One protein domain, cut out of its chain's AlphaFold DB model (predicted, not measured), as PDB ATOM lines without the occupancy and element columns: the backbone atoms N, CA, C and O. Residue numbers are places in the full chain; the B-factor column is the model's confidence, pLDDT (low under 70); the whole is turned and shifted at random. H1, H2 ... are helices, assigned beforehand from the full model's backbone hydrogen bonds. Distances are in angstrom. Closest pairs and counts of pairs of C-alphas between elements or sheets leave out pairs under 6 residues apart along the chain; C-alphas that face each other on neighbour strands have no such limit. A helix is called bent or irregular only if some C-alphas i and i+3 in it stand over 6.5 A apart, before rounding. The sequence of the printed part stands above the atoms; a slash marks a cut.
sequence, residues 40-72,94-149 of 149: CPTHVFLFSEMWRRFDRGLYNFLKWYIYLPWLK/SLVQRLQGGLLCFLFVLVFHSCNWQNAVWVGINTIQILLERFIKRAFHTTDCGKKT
ATOM      1  N   CYS A  40     112.941 195.900 196.947       71.56
ATOM      2  CA  CYS A  40     113.998 196.661 196.292       71.56
ATOM      3  C   CYS A  40     114.800 195.768 195.319       71.56
ATOM      4  O   CYS A  40     115.288 194.715 195.746       71.56
ATOM      5  N   PRO A  41     114.987 196.168 194.044       65.88
ATOM      6  CA  PRO A  41     115.721 195.372 193.058       65.88
ATOM      7  C   PRO A  41     117.153 195.026 193.482       65.88
ATOM      8  O   PRO A  41     117.650 193.959 193.138       65.88
ATOM      9  N   THR A  42     117.802 195.884 194.278       68.38
ATOM     10  CA  THR A  42     119.164 195.647 194.790       68.38
ATOM     11  C   THR A  42     119.242 194.503 195.801       68.38
ATOM     12  O   THR A  42     120.324 193.989 196.059       68.38
ATOM     13  N   HIS A  43     118.103 194.084 196.354       69.00
ATOM     14  CA  HIS A  43     117.995 192.993 197.320       69.00
ATOM     15  C   HIS A  43     117.573 191.664 196.661       69.00
ATOM     16  O   HIS A  43     117.295 190.676 197.343       69.00
ATOM     17  N   VAL A  44     117.484 191.615 195.327       72.12
ATOM     18  CA  VAL A  44     117.103 190.409 194.588       72.12
ATOM     19  C   VAL A  44     118.310 189.861 193.830       72.12
ATOM     20  O   VAL A  44     118.691 190.374 192.784       72.12
ATOM     21  N   PHE A  45     118.902 188.789 194.356       77.44
ATOM     22  CA  PHE A  45     120.126 188.185 193.810       77.44
ATOM     23  C   PHE A  45     119.880 187.249 192.617       77.44
ATOM     24  O   PHE A  45     120.809 186.912 191.887       77.44
ATOM     25  N   LEU A  46     118.634 186.804 192.419       84.19
ATOM     26  CA  LEU A  46     118.246 185.886 191.350       84.19
ATOM     27  C   LEU A  46     117.261 186.567 190.398       84.19
ATOM     28  O   LEU A  46     116.183 187.002 190.807       84.19
ATOM     29  N   PHE A  47     117.563 186.569 189.105       87.88
ATOM     30  CA  PHE A  47     116.652 187.050 188.068       87.88
ATOM     31  C   PHE A  47     115.307 186.309 188.106       87.88
ATOM     32  O   PHE A  47     114.253 186.919 187.928       87.88
ATOM     33  N   SER A  48     115.303 185.007 188.413       87.69
ATOM     34  CA  SER A  48     114.053 184.242 188.568       87.69
ATOM     35  C   SER A  48     113.207 184.668 189.775       87.69
ATOM     36  O   SER A  48     111.990 184.467 189.797       87.69
ATOM     37  N   GLU A  49     113.827 185.248 190.798       88.06
ATOM     38  CA  GLU A  49     113.144 185.833 191.951       88.06
ATOM     39  C   GLU A  49     112.628 187.236 191.625       88.06
ATOM     40  O   GLU A  49     111.488 187.550 191.970       88.06
ATOM     41  N   MET A  50     113.402 188.018 190.865       88.38
ATOM     42  CA  MET A  50     113.004 189.341 190.374       88.38
ATOM     43  C   MET A  50     111.716 189.240 189.564       88.38
ATOM     44  O   MET A  50     110.730 189.889 189.901       88.38
ATOM     45  N   TRP A  51     111.662 188.337 188.583       88.56
ATOM     46  CA  TRP A  51     110.479 188.125 187.741       88.56
ATOM     47  C   TRP A  51     109.229 187.671 188.501       88.56
ATOM     48  O   TRP A  51     108.113 187.927 188.065       88.56
ATOM     49  N   ARG A  52     109.395 187.011 189.649       88.94
ATOM     50  CA  ARG A  52     108.274 186.567 190.491       88.94
ATOM     51  C   ARG A  52     107.723 187.676 191.382       88.94
ATOM     52  O   ARG A  52     106.584 187.574 191.832       88.94
ATOM     53  N   ARG A  53     108.526 188.702 191.671       84.50
ATOM     54  CA  ARG A  53     108.157 189.779 192.598       84.50
ATOM     55  C   ARG A  53     107.931 191.134 191.939       84.50
ATOM     56  O   ARG A  53     107.188 191.918 192.513       84.50
ATOM     57  N   PHE A  54     108.536 191.387 190.778       82.94
ATOM     58  CA  PHE A  54     108.394 192.628 190.012       82.94
ATOM     59  C   PHE A  54     106.928 192.914 189.677       82.94
ATOM     60  O   PHE A  54     106.424 193.982 190.001       82.94
ATOM     61  N   ASP A  55     106.234 191.920 189.116       88.12
ATOM     62  CA  ASP A  55     104.796 191.964 188.872       88.12
ATOM     63  C   ASP A  55     104.182 190.592 189.172       88.12
ATOM     64  O   ASP A  55     104.343 189.621 188.426       88.12
ATOM     65  N   ARG A  56     103.479 190.503 190.306       86.81
ATOM     66  CA  ARG A  56     102.857 189.253 190.764       86.81
ATOM     67  C   ARG A  56     101.683 188.841 189.873       86.81
ATOM     68  O   ARG A  56     101.445 187.644 189.711       86.81
ATOM     69  N   GLY A  57     100.947 189.805 189.318       90.06
ATOM     70  CA  GLY A  57      99.791 189.556 188.459       90.06
ATOM     71  C   GLY A  57     100.226 188.949 187.133       90.06
ATOM     72  O   GLY A  57      99.788 187.851 186.780       90.06
ATOM     73  N   LEU A  58     101.174 189.605 186.465       90.19
ATOM     74  CA  LEU A  58     101.791 189.112 185.239       90.19
ATOM     75  C   LEU A  58     102.476 187.762 185.471       90.19
ATOM     76  O   LEU A  58     102.237 186.822 184.716       90.19
ATOM     77  N   TYR A  59     103.270 187.614 186.539       92.00
ATOM     78  CA  TYR A  59     103.915 186.338 186.856       92.00
ATOM     79  C   TYR A  59     102.901 185.199 187.013       92.00
ATOM     80  O   TYR A  59     103.095 184.116 186.456       92.00
ATOM     81  N   ASN A  60     101.806 185.432 187.743       92.88
ATOM     82  CA  ASN A  60     100.755 184.434 187.916       92.88
ATOM     83  C   ASN A  60     100.063 184.110 186.590       92.88
ATOM     84  O   ASN A  60      99.817 182.932 186.322       92.88
ATOM     85  N   PHE A  61      99.806 185.110 185.745       94.56
ATOM     86  CA  PHE A  61      99.251 184.884 184.415       94.56
ATOM     87  C   PHE A  61     100.167 183.979 183.575       94.56
ATOM     88  O   PHE A  61      99.755 182.906 183.131       94.56
ATOM     89  N   LEU A  62     101.443 184.352 183.444       94.62
ATOM     90  CA  LEU A  62     102.446 183.578 182.709       94.62
ATOM     91  C   LEU A  62     102.571 182.151 183.258       94.62
ATOM     92  O   LEU A  62     102.589 181.183 182.497       94.62
ATOM     93  N   LYS A  63     102.622 181.997 184.586       92.38
ATOM     94  CA  LYS A  63     102.756 180.699 185.253       92.38
ATOM     95  C   LYS A  63     101.566 179.785 184.967       92.38
ATOM     96  O   LYS A  63     101.772 178.642 184.560       92.38
ATOM     97  N   TRP A  64     100.347 180.255 185.221       94.31
ATOM     98  CA  TRP A  64      99.152 179.409 185.210       94.31
ATOM     99  C   TRP A  64      98.559 179.205 183.820       94.31
ATOM    100  O   TRP A  64      98.021 178.130 183.565       94.31
ATOM    101  N   TYR A  65      98.693 180.183 182.922       94.81
ATOM    102  CA  TYR A  65      98.059 180.138 181.602       94.81
ATOM    103  C   TYR A  65      99.017 179.801 180.459       94.81
ATOM    104  O   TYR A  65      98.558 179.334 179.420       94.81
ATOM    105  N   ILE A  66     100.332 179.969 180.637       93.81
ATOM    106  CA  ILE A  66     101.315 179.692 179.577       93.81
ATOM    107  C   ILE A  66     102.260 178.566 179.996       93.81
ATOM    108  O   ILE A  66     102.265 177.491 179.395       93.81
ATOM    109  N   TYR A  67     103.033 178.777 181.062       93.00
ATOM    110  CA  TYR A  67     104.120 177.883 181.450       93.00
ATOM    111  C   TYR A  67     103.629 176.501 181.896       93.00
ATOM    112  O   TYR A  67     104.044 175.489 181.331       93.00
ATOM    113  N   LEU A  68     102.742 176.433 182.896       91.88
ATOM    114  CA  LEU A  68     102.243 175.157 183.422       91.88
ATOM    115  C   LEU A  68     101.438 174.362 182.387       91.88
ATOM    116  O   LEU A  68     101.694 173.163 182.276       91.88
ATOM    117  N   PRO A  69     100.526 174.965 181.597       92.19
ATOM    118  CA  PRO A  69      99.856 174.254 180.512       92.19
ATOM    119  C   PRO A  69     100.824 173.667 179.482       92.19
ATOM    120  O   PRO A  69     100.621 172.532 179.062       92.19
ATOM    121  N   TRP A  70     101.908 174.371 179.135       90.56
ATOM    122  CA  TRP A  70     102.923 173.865 178.199       90.56
ATOM    123  C   TRP A  70     103.692 172.644 178.723       90.56
ATOM    124  O   TRP A  70     104.140 171.789 177.957       90.56
ATOM    125  N   LEU A  71     103.860 172.564 180.042       87.81
ATOM    126  CA  LEU A  71     104.560 171.474 180.721       87.81
ATOM    127  C   LEU A  71     103.691 170.233 180.922       87.81
ATOM    128  O   LEU A  71     104.228 169.184 181.289       87.81
ATOM    129  N   LYS A  72     102.369 170.339 180.728       85.56
ATOM    130  CA  LYS A  72     101.470 169.198 180.897       85.56
ATOM    131  C   LYS A  72     101.845 168.093 179.904       85.56
ATOM    132  O   LYS A  72     102.174 168.391 178.751       85.56
ATOM    133  N   SER A  94     111.045 167.207 180.198       84.88
ATOM    134  CA  SER A  94     112.344 167.424 179.558       84.88
ATOM    135  C   SER A  94     112.859 168.853 179.781       84.88
ATOM    136  O   SER A  94     112.094 169.819 179.873       84.88
ATOM    137  N   LEU A  95     114.186 169.019 179.843       84.44
ATOM    138  CA  LEU A  95     114.799 170.348 179.943       84.44
ATOM    139  C   LEU A  95     114.386 171.243 178.769       84.44
ATOM    140  O   LEU A  95     114.093 172.418 178.970       84.44
ATOM    141  N   VAL A  96     114.322 170.674 177.564       87.06
ATOM    142  CA  VAL A  96     113.911 171.388 176.351       87.06
ATOM    143  C   VAL A  96     112.495 171.938 176.507       87.06
ATOM    144  O   VAL A  96     112.279 173.117 176.249       87.06
ATOM    145  N   GLN A  97     111.556 171.149 177.036       87.38
ATOM    146  CA  GLN A  97     110.183 171.604 177.275       87.38
ATOM    147  C   GLN A  97     110.123 172.739 178.312       87.38
ATOM    148  O   GLN A  97     109.371 173.698 178.139       87.38
ATOM    149  N   ARG A  98     110.961 172.690 179.359       88.31
ATOM    150  CA  ARG A  98     111.091 173.778 180.354       88.31
ATOM    151  C   ARG A  98     111.698 175.056 179.777       88.31
ATOM    152  O   ARG A  98     111.400 176.147 180.270       88.31
ATOM    153  N   LEU A  99     112.589 174.935 178.795       90.06
ATOM    154  CA  LEU A  99     113.165 176.076 178.084       90.06
ATOM    155  C   LEU A  99     112.142 176.672 177.118       90.06
ATOM    156  O   LEU A  99     111.896 177.871 177.181       90.06
ATOM    157  N   GLN A 100     111.474 175.836 176.323       91.62
ATOM    158  CA  GLN A 100     110.393 176.249 175.425       91.62
ATOM    159  C   GLN A 100     109.273 176.970 176.178       91.62
ATOM    160  O   GLN A 100     108.889 178.065 175.782       91.62
ATOM    161  N   GLY A 101     108.805 176.423 177.306       92.19
ATOM    162  CA  GLY A 101     107.782 177.081 178.123       92.19
ATOM    163  C   GLY A 101     108.224 178.457 178.630       92.19
ATOM    164  O   GLY A 101     107.422 179.387 178.673       92.19
ATOM    165  N   GLY A 102     109.504 178.612 178.988       92.62
ATOM    166  CA  GLY A 102     110.065 179.905 179.383       92.62
ATOM    167  C   GLY A 102     110.133 180.898 178.221       92.62
ATOM    168  O   GLY A 102     109.727 182.045 178.377       92.62
ATOM    169  N   LEU A 103     110.581 180.446 177.046       94.44
ATOM    170  CA  LEU A 103     110.627 181.261 175.828       94.44
ATOM    171  C   LEU A 103     109.231 181.730 175.405       94.44
ATOM    172  O   LEU A 103     109.071 182.892 175.048       94.44
ATOM    173  N   LEU A 104     108.212 180.872 175.513       95.44
ATOM    174  CA  LEU A 104     106.820 181.247 175.243       95.44
ATOM    175  C   LEU A 104     106.322 182.353 176.180       95.44
ATOM    176  O   LEU A 104     105.605 183.247 175.737       95.44
ATOM    177  N   CYS A 105     106.725 182.334 177.454       95.75
ATOM    178  CA  CYS A 105     106.381 183.404 178.390       95.75
ATOM    179  C   CYS A 105     107.003 184.742 177.962       95.75
ATOM    180  O   CYS A 105     106.308 185.751 177.924       95.75
ATOM    181  N   PHE A 106     108.287 184.753 177.594       94.69
ATOM    182  CA  PHE A 106     108.962 185.970 177.130       94.69
ATOM    183  C   PHE A 106     108.442 186.467 175.778       94.69
ATOM    184  O   PHE A 106     108.315 187.673 175.579       94.69
ATOM    185  N   LEU A 107     108.070 185.555 174.878       95.75
ATOM    186  CA  LEU A 107     107.413 185.901 173.622       95.75
ATOM    187  C   LEU A 107     106.068 186.594 173.874       95.75
ATOM    188  O   LEU A 107     105.792 187.623 173.264       95.75
ATOM    189  N   PHE A 108     105.259 186.078 174.804       96.12
ATOM    190  CA  PHE A 108     104.022 186.746 175.210       96.12
ATOM    191  C   PHE A 108     104.299 188.147 175.764       96.12
ATOM    192  O   PHE A 108     103.627 189.090 175.366       96.12
ATOM    193  N   VAL A 109     105.296 188.302 176.640       95.69
ATOM    194  CA  VAL A 109     105.669 189.609 177.210       95.69
ATOM    195  C   VAL A 109     106.060 190.606 176.112       95.69
ATOM    196  O   VAL A 109     105.644 191.762 176.168       95.69
ATOM    197  N   LEU A 110     106.801 190.166 175.090       94.75
ATOM    198  CA  LEU A 110     107.155 191.008 173.943       94.75
ATOM    199  C   LEU A 110     105.914 191.495 173.187       94.75
ATOM    200  O   LEU A 110     105.796 192.683 172.899       94.75
ATOM    201  N   VAL A 111     104.980 190.587 172.898       95.56
ATOM    202  CA  VAL A 111     103.722 190.929 172.219       95.56
ATOM    203  C   VAL A 111     102.871 191.857 173.091       95.56
ATOM    204  O   VAL A 111     102.358 192.856 172.594       95.56
ATOM    205  N   PHE A 112     102.773 191.575 174.393       94.25
ATOM    206  CA  PHE A 112     101.996 192.353 175.361       94.25
ATOM    207  C   PHE A 112     102.481 193.803 175.484       94.25
ATOM    208  O   PHE A 112     101.669 194.719 175.562       94.25
ATOM    209  N   HIS A 113     103.796 194.031 175.445       89.50
ATOM    210  CA  HIS A 113     104.369 195.378 175.486       89.50
ATOM    211  C   HIS A 113     104.480 196.057 174.111       89.50
ATOM    212  O   HIS A 113     104.908 197.209 174.050       89.50
ATOM    213  N   SER A 114     104.025 195.414 173.032       93.12
ATOM    214  CA  SER A 114     104.248 195.772 171.620       93.12
ATOM    215  C   SER A 114     105.637 195.401 171.093       93.12
ATOM    216  O   SER A 114     106.664 195.655 171.729       93.12
ATOM    217  N   CYS A 115     105.668 194.876 169.864       93.00
ATOM    218  CA  CYS A 115     106.869 194.419 169.159       93.00
ATOM    219  C   CYS A 115     107.704 195.575 168.576       93.00
ATOM    220  O   CYS A 115     107.930 195.641 167.369       93.00
ATOM    221  N   ASN A 116     108.157 196.501 169.418       94.50
ATOM    222  CA  ASN A 116     109.144 197.513 169.033       94.50
ATOM    223  C   ASN A 116     110.575 197.048 169.359       94.50
ATOM    224  O   ASN A 116     110.787 196.087 170.106       94.50
ATOM    225  N   TRP A 117     111.567 197.731 168.788       95.25
ATOM    226  CA  TRP A 117     112.977 197.362 168.940       95.25
ATOM    227  C   TRP A 117     113.454 197.446 170.395       95.25
ATOM    228  O   TRP A 117     114.180 196.573 170.865       95.25
ATOM    229  N   GLN A 118     113.006 198.461 171.135       95.69
ATOM    230  CA  GLN A 118     113.377 198.681 172.532       95.69
ATOM    231  C   GLN A 118     112.910 197.520 173.420       95.69
ATOM    232  O   GLN A 118     113.692 196.972 174.198       95.69
ATOM    233  N   ASN A 119     111.662 197.090 173.251       93.38
ATOM    234  CA  ASN A 119     111.083 195.960 173.964       93.38
ATOM    235  C   ASN A 119     111.712 194.638 173.531       93.38
ATOM    236  O   ASN A 119     111.948 193.782 174.378       93.38
ATOM    237  N   ALA A 120     112.030 194.473 172.244       95.06
ATOM    238  CA  ALA A 120     112.723 193.286 171.752       95.06
ATOM    239  C   ALA A 120     114.099 193.127 172.413       95.06
ATOM    240  O   ALA A 120     114.420 192.049 172.917       95.06
ATOM    241  N   VAL A 121     114.881 194.210 172.488       96.69
ATOM    242  CA  VAL A 121     116.172 194.225 173.192       96.69
ATOM    243  C   VAL A 121     115.979 193.944 174.685       96.69
ATOM    244  O   VAL A 121     116.673 193.092 175.240       96.69
ATOM    245  N   TRP A 122     115.012 194.596 175.335       94.62
ATOM    246  CA  TRP A 122     114.737 194.401 176.762       94.62
ATOM    247  C   TRP A 122     114.328 192.957 177.099       94.62
ATOM    248  O   TRP A 122     114.888 192.355 178.022       94.62
ATOM    249  N   VAL A 123     113.408 192.364 176.333       95.06
ATOM    250  CA  VAL A 123     113.001 190.957 176.479       95.06
ATOM    251  C   VAL A 123     114.176 190.022 176.193       95.06
ATOM    252  O   VAL A 123     114.372 189.049 176.924       95.06
ATOM    253  N   GLY A 124     114.984 190.321 175.171       95.62
ATOM    254  CA  GLY A 124     116.172 189.547 174.817       95.62
ATOM    255  C   GLY A 124     117.181 189.471 175.962       95.62
ATOM    256  O   GLY A 124     117.574 188.375 176.365       95.62
ATOM    257  N   ILE A 125     117.535 190.616 176.554       95.38
ATOM    258  CA  ILE A 125     118.455 190.684 177.700       95.38
ATOM    259  C   ILE A 125     117.906 189.887 178.892       95.38
ATOM    260  O   ILE A 125     118.625 189.065 179.462       95.38
ATOM    261  N   ASN A 126     116.626 190.060 179.238       94.06
ATOM    262  CA  ASN A 126     115.998 189.326 180.345       94.06
ATOM    263  C   ASN A 126     115.953 187.810 180.098       94.06
ATOM    264  O   ASN A 126     116.170 187.012 181.014       94.06
ATOM    265  N   THR A 127     115.713 187.401 178.853       93.69
ATOM    266  CA  THR A 127     115.738 185.989 178.460       93.69
ATOM    267  C   THR A 127     117.134 185.406 178.669       93.69
ATOM    268  O   THR A 127     117.272 184.358 179.304       93.69
ATOM    269  N   ILE A 128     118.180 186.103 178.210       94.62
ATOM    270  CA  ILE A 128     119.578 185.684 178.382       94.62
ATOM    271  C   ILE A 128     119.941 185.574 179.868       94.62
ATOM    272  O   ILE A 128     120.527 184.573 180.275       94.62
ATOM    273  N   GLN A 129     119.544 186.545 180.695       93.38
ATOM    274  CA  GLN A 129     119.799 186.534 182.141       93.38
ATOM    275  C   GLN A 129     119.217 185.291 182.834       93.38
ATOM    276  O   GLN A 129     119.909 184.626 183.608       93.38
ATOM    277  N   ILE A 130     117.971 184.920 182.523       91.69
ATOM    278  CA  ILE A 130     117.334 183.719 183.087       91.69
ATOM    279  C   ILE A 130     118.006 182.433 182.588       91.69
ATOM    280  O   ILE A 130     118.157 181.477 183.358       91.69
ATOM    281  N   LEU A 131     118.408 182.381 181.315       90.81
ATOM    282  CA  LEU A 131     119.131 181.232 180.764       90.81
ATOM    283  C   LEU A 131     120.497 181.060 181.432       90.81
ATOM    284  O   LEU A 131     120.844 179.941 181.815       90.81
ATOM    285  N   LEU A 132     121.225 182.158 181.636       91.88
ATOM    286  CA  LEU A 132     122.507 182.162 182.328       91.88
ATOM    287  C   LEU A 132     122.354 181.704 183.783       91.88
ATOM    288  O   LEU A 132     123.089 180.820 184.215       91.88
ATOM    289  N   GLU A 133     121.357 182.211 184.514       91.31
ATOM    290  CA  GLU A 133     121.074 181.765 185.885       91.31
ATOM    291  C   GLU A 133     120.825 180.248 185.941       91.31
ATOM    292  O   GLU A 133     121.352 179.553 186.812       91.31
ATOM    293  N   ARG A 134     120.048 179.706 184.994       88.31
ATOM    294  CA  ARG A 134     119.783 178.259 184.910       88.31
ATOM    295  C   ARG A 134     121.040 177.462 184.577       88.31
ATOM    296  O   ARG A 134     121.232 176.391 185.150       88.31
ATOM    297  N   PHE A 135     121.869 177.960 183.664       88.94
ATOM    298  CA  PHE A 135     123.130 177.319 183.303       88.94
ATOM    299  C   PHE A 135     124.083 177.279 184.497       88.94
ATOM    300  O   PHE A 135     124.568 176.206 184.838       88.94
ATOM    301  N   ILE A 136     124.262 178.408 185.184       88.94
ATOM    302  CA  ILE A 136     125.095 178.525 186.384       88.94
ATOM    303  C   ILE A 136     124.591 177.578 187.480       88.94
ATOM    304  O   ILE A 136     125.362 176.766 187.985       88.94
ATOM    305  N   LYS A 137     123.288 177.596 187.797       85.25
ATOM    306  CA  LYS A 137     122.687 176.675 188.783       85.25
ATOM    307  C   LYS A 137     122.918 175.210 188.427       85.25
ATOM    308  O   LYS A 137     123.208 174.400 189.303       85.25
ATOM    309  N   ARG A 138     122.799 174.860 187.144       83.12
ATOM    310  CA  ARG A 138     123.071 173.500 186.677       83.12
ATOM    311  C   ARG A 138     124.550 173.150 186.805       83.12
ATOM    312  O   ARG A 138     124.843 172.072 187.300       83.12
ATOM    313  N   ALA A 139     125.445 174.048 186.399       86.38
ATOM    314  CA  ALA A 139     126.887 173.864 186.499       86.38
ATOM    315  C   ALA A 139     127.316 173.619 187.954       86.38
ATOM    316  O   ALA A 139     128.011 172.641 188.218       86.38
ATOM    317  N   PHE A 140     126.811 174.422 188.899       84.00
ATOM    318  CA  PHE A 140     127.044 174.242 190.338       84.00
ATOM    319  C   PHE A 140     126.525 172.909 190.883       84.00
ATOM    320  O   PHE A 140     127.164 172.315 191.739       84.00
ATOM    321  N   HIS A 141     125.380 172.422 190.397       76.62
ATOM    322  CA  HIS A 141     124.867 171.111 190.804       76.62
ATOM    323  C   HIS A 141     125.664 169.952 190.177       76.62
ATOM    324  O   HIS A 141     125.707 168.853 190.724       76.62
ATOM    325  N   THR A 142     126.259 170.151 188.996       77.44
ATOM    326  CA  THR A 142     127.089 169.128 188.339       77.44
ATOM    327  C   THR A 142     128.516 169.074 188.872       77.44
ATOM    328  O   THR A 142     129.153 168.029 188.763       77.44
ATOM    329  N   THR A 143     129.026 170.165 189.449       76.00
ATOM    330  CA  THR A 143     130.322 170.182 190.126       76.00
ATOM    331  C   THR A 143     130.167 169.683 191.566       76.00
ATOM    332  O   THR A 143     129.199 169.986 192.257       76.00
ATOM    333  N   ASP A 144     131.129 168.893 192.043       57.59
ATOM    334  CA  ASP A 144     131.086 168.166 193.328       57.59
ATOM    335  C   ASP A 144     131.017 169.066 194.585       57.59
ATOM    336  O   ASP A 144     130.929 168.576 195.709       57.59
ATOM    337  N   CYS A 145     131.021 170.389 194.405       55.56
ATOM    338  CA  CYS A 145     130.896 171.377 195.474       55.56
ATOM    339  C   CYS A 145     129.493 171.370 196.120       55.56
ATOM    340  O   CYS A 145     129.354 171.743 197.279       55.56
ATOM    341  N   GLY A 146     128.461 170.907 195.398       51.25
ATOM    342  CA  GLY A 146     127.079 170.819 195.894       51.25
ATOM    343  C   GLY A 146     126.677 169.478 196.522       51.25
ATOM    344  O   GLY A 146     125.572 169.374 197.039       51.25
ATOM    345  N   LYS A 147     127.527 168.440 196.484       49.91
ATOM    346  CA  LYS A 147     127.202 167.125 197.079       49.91
ATOM    347  C   LYS A 147     127.496 167.024 198.582       49.91
ATOM    348  O   LYS A 147     127.188 166.000 199.180       49.91
ATOM    349  N   LYS A 148     128.126 168.042 199.182       49.44
ATOM    350  CA  LYS A 148     128.617 168.019 200.573       49.44
ATOM    351  C   LYS A 148     127.803 168.867 201.564       49.44
ATOM    352  O   LYS A 148     128.310 169.163 202.642       49.44
ATOM    353  N   THR A 149     126.570 169.239 201.234       41.91
ATOM    354  CA  THR A 149     125.648 169.946 202.145       41.91
ATOM    355  C   THR A 149     124.284 169.299 202.140       41.91
ATOM    356  O   THR A 149     123.793 169.050 201.016       41.91
TER     357      THR A 149
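What this domain is: This is residues 40 to 72 and 94 to 149 of the 149 residues of the protein "Protein-cysteine N-palmitoyltransferase Rasp" of Schistocephalus solidus (UniProt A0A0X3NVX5). Look first for a helical hairpin, H3 and the longest helix H4, with an elbow of two more helices laid over one side of it: H2 crosses over H3, and the short H1 packs on H4. The end of H4 and the tail after it, residues 135 to 149, stick out beyond this body as a free arm. You have 89 residues before you, with four named helices in the order H1, H2, H3, H4 and no named strand, an all-helix domain. It is only just compact, close to loose, with a radius of gyration of the C-alphas of 14.6 A, and the C-alphas span 46 by 35 by 23 A along their three main axes.

Where its parts are: Begin with H4, residues 117 to 142, the longest helix: find C-alpha 117 at (112.977, 197.362, 168.940), and from there the helix runs 37.0 A to C-alpha 142 at (127.089, 169.128, 188.339). Before it in the chain comes H3, residues 95 to 112, which is 25.9 A from first to last C-alpha. Further back, on the other side of a cut, is H2, residues 56 to 71, which measures 20.5 A. H2 has a kink of 29 degrees near residue 63 and is only just irregular: C-alphas 65 and 68 are 6.8 A apart. The first named element is H1, residues 47 to 54, 10.2 A long; look for its C-alpha 47 at (116.652, 187.050, 188.068).

How they stand to each other: Start from H4 and go to H3: the two touch and form a helical hairpin, at a shallow tilt of 21 degrees, opposite ways. Their closest C-alphas are those of Leu 110 and Asn 119, 6.3 A apart; H3 touches H4 with residues 103 to 110 alone, and H4 touches H3 with residues 119 to 127 alone. From H3 go on to H2, which touches it with 14 pairs of C-alphas within 8 A, the closest being those of Tyr 67 and Gly 101 at 5.0 A. These two run opposite ways at a steep tilt of 44 degrees, and H3 touches H2 with residues 97 to 105 alone. Back on H4, residues 129 to 133 alone touch H1, at a steep tilt of 52 degrees, opposite ways; the closest C-alphas are those of Phe 47 and Ile 130, 6.0 A apart. H1 and H2 touch only at the corner by their link, and only just, with 3 pairs of C-alphas within 8 A, the closest being those of Arg 52 and Tyr 59 at 5.7 A. H1 and H3 are apart, and so are H2 and H4. The helix packing is mostly crossed, tilted more than shallowly, but only just. In H3 and H4 every O i to N i+4 pair is within hydrogen-bond range, while in H1 it is 3 of 4 and in H2 9 of 12.

The domain as a whole: The two C-alphas farthest apart are those of Asn 116 and Lys 148, at 47.4 A. Residues 135 to 149, of which 135 to 142 belong to H4, stand free; without them the body has 74 residues and spans 34 by 29 by 24 A. Residues 73 to 93 are cut out between H2 and H3, and C-alphas 72 and 94 are 11.1 A apart across the cut. The links from H1 to H2 and from H3 to H4 are tight. The mean pLDDT of the printed part is 86.6; look for values under 70 at residues 41 to 43 and 144 to 149. Thr 149, where the printed part ends, is the chain's last residue.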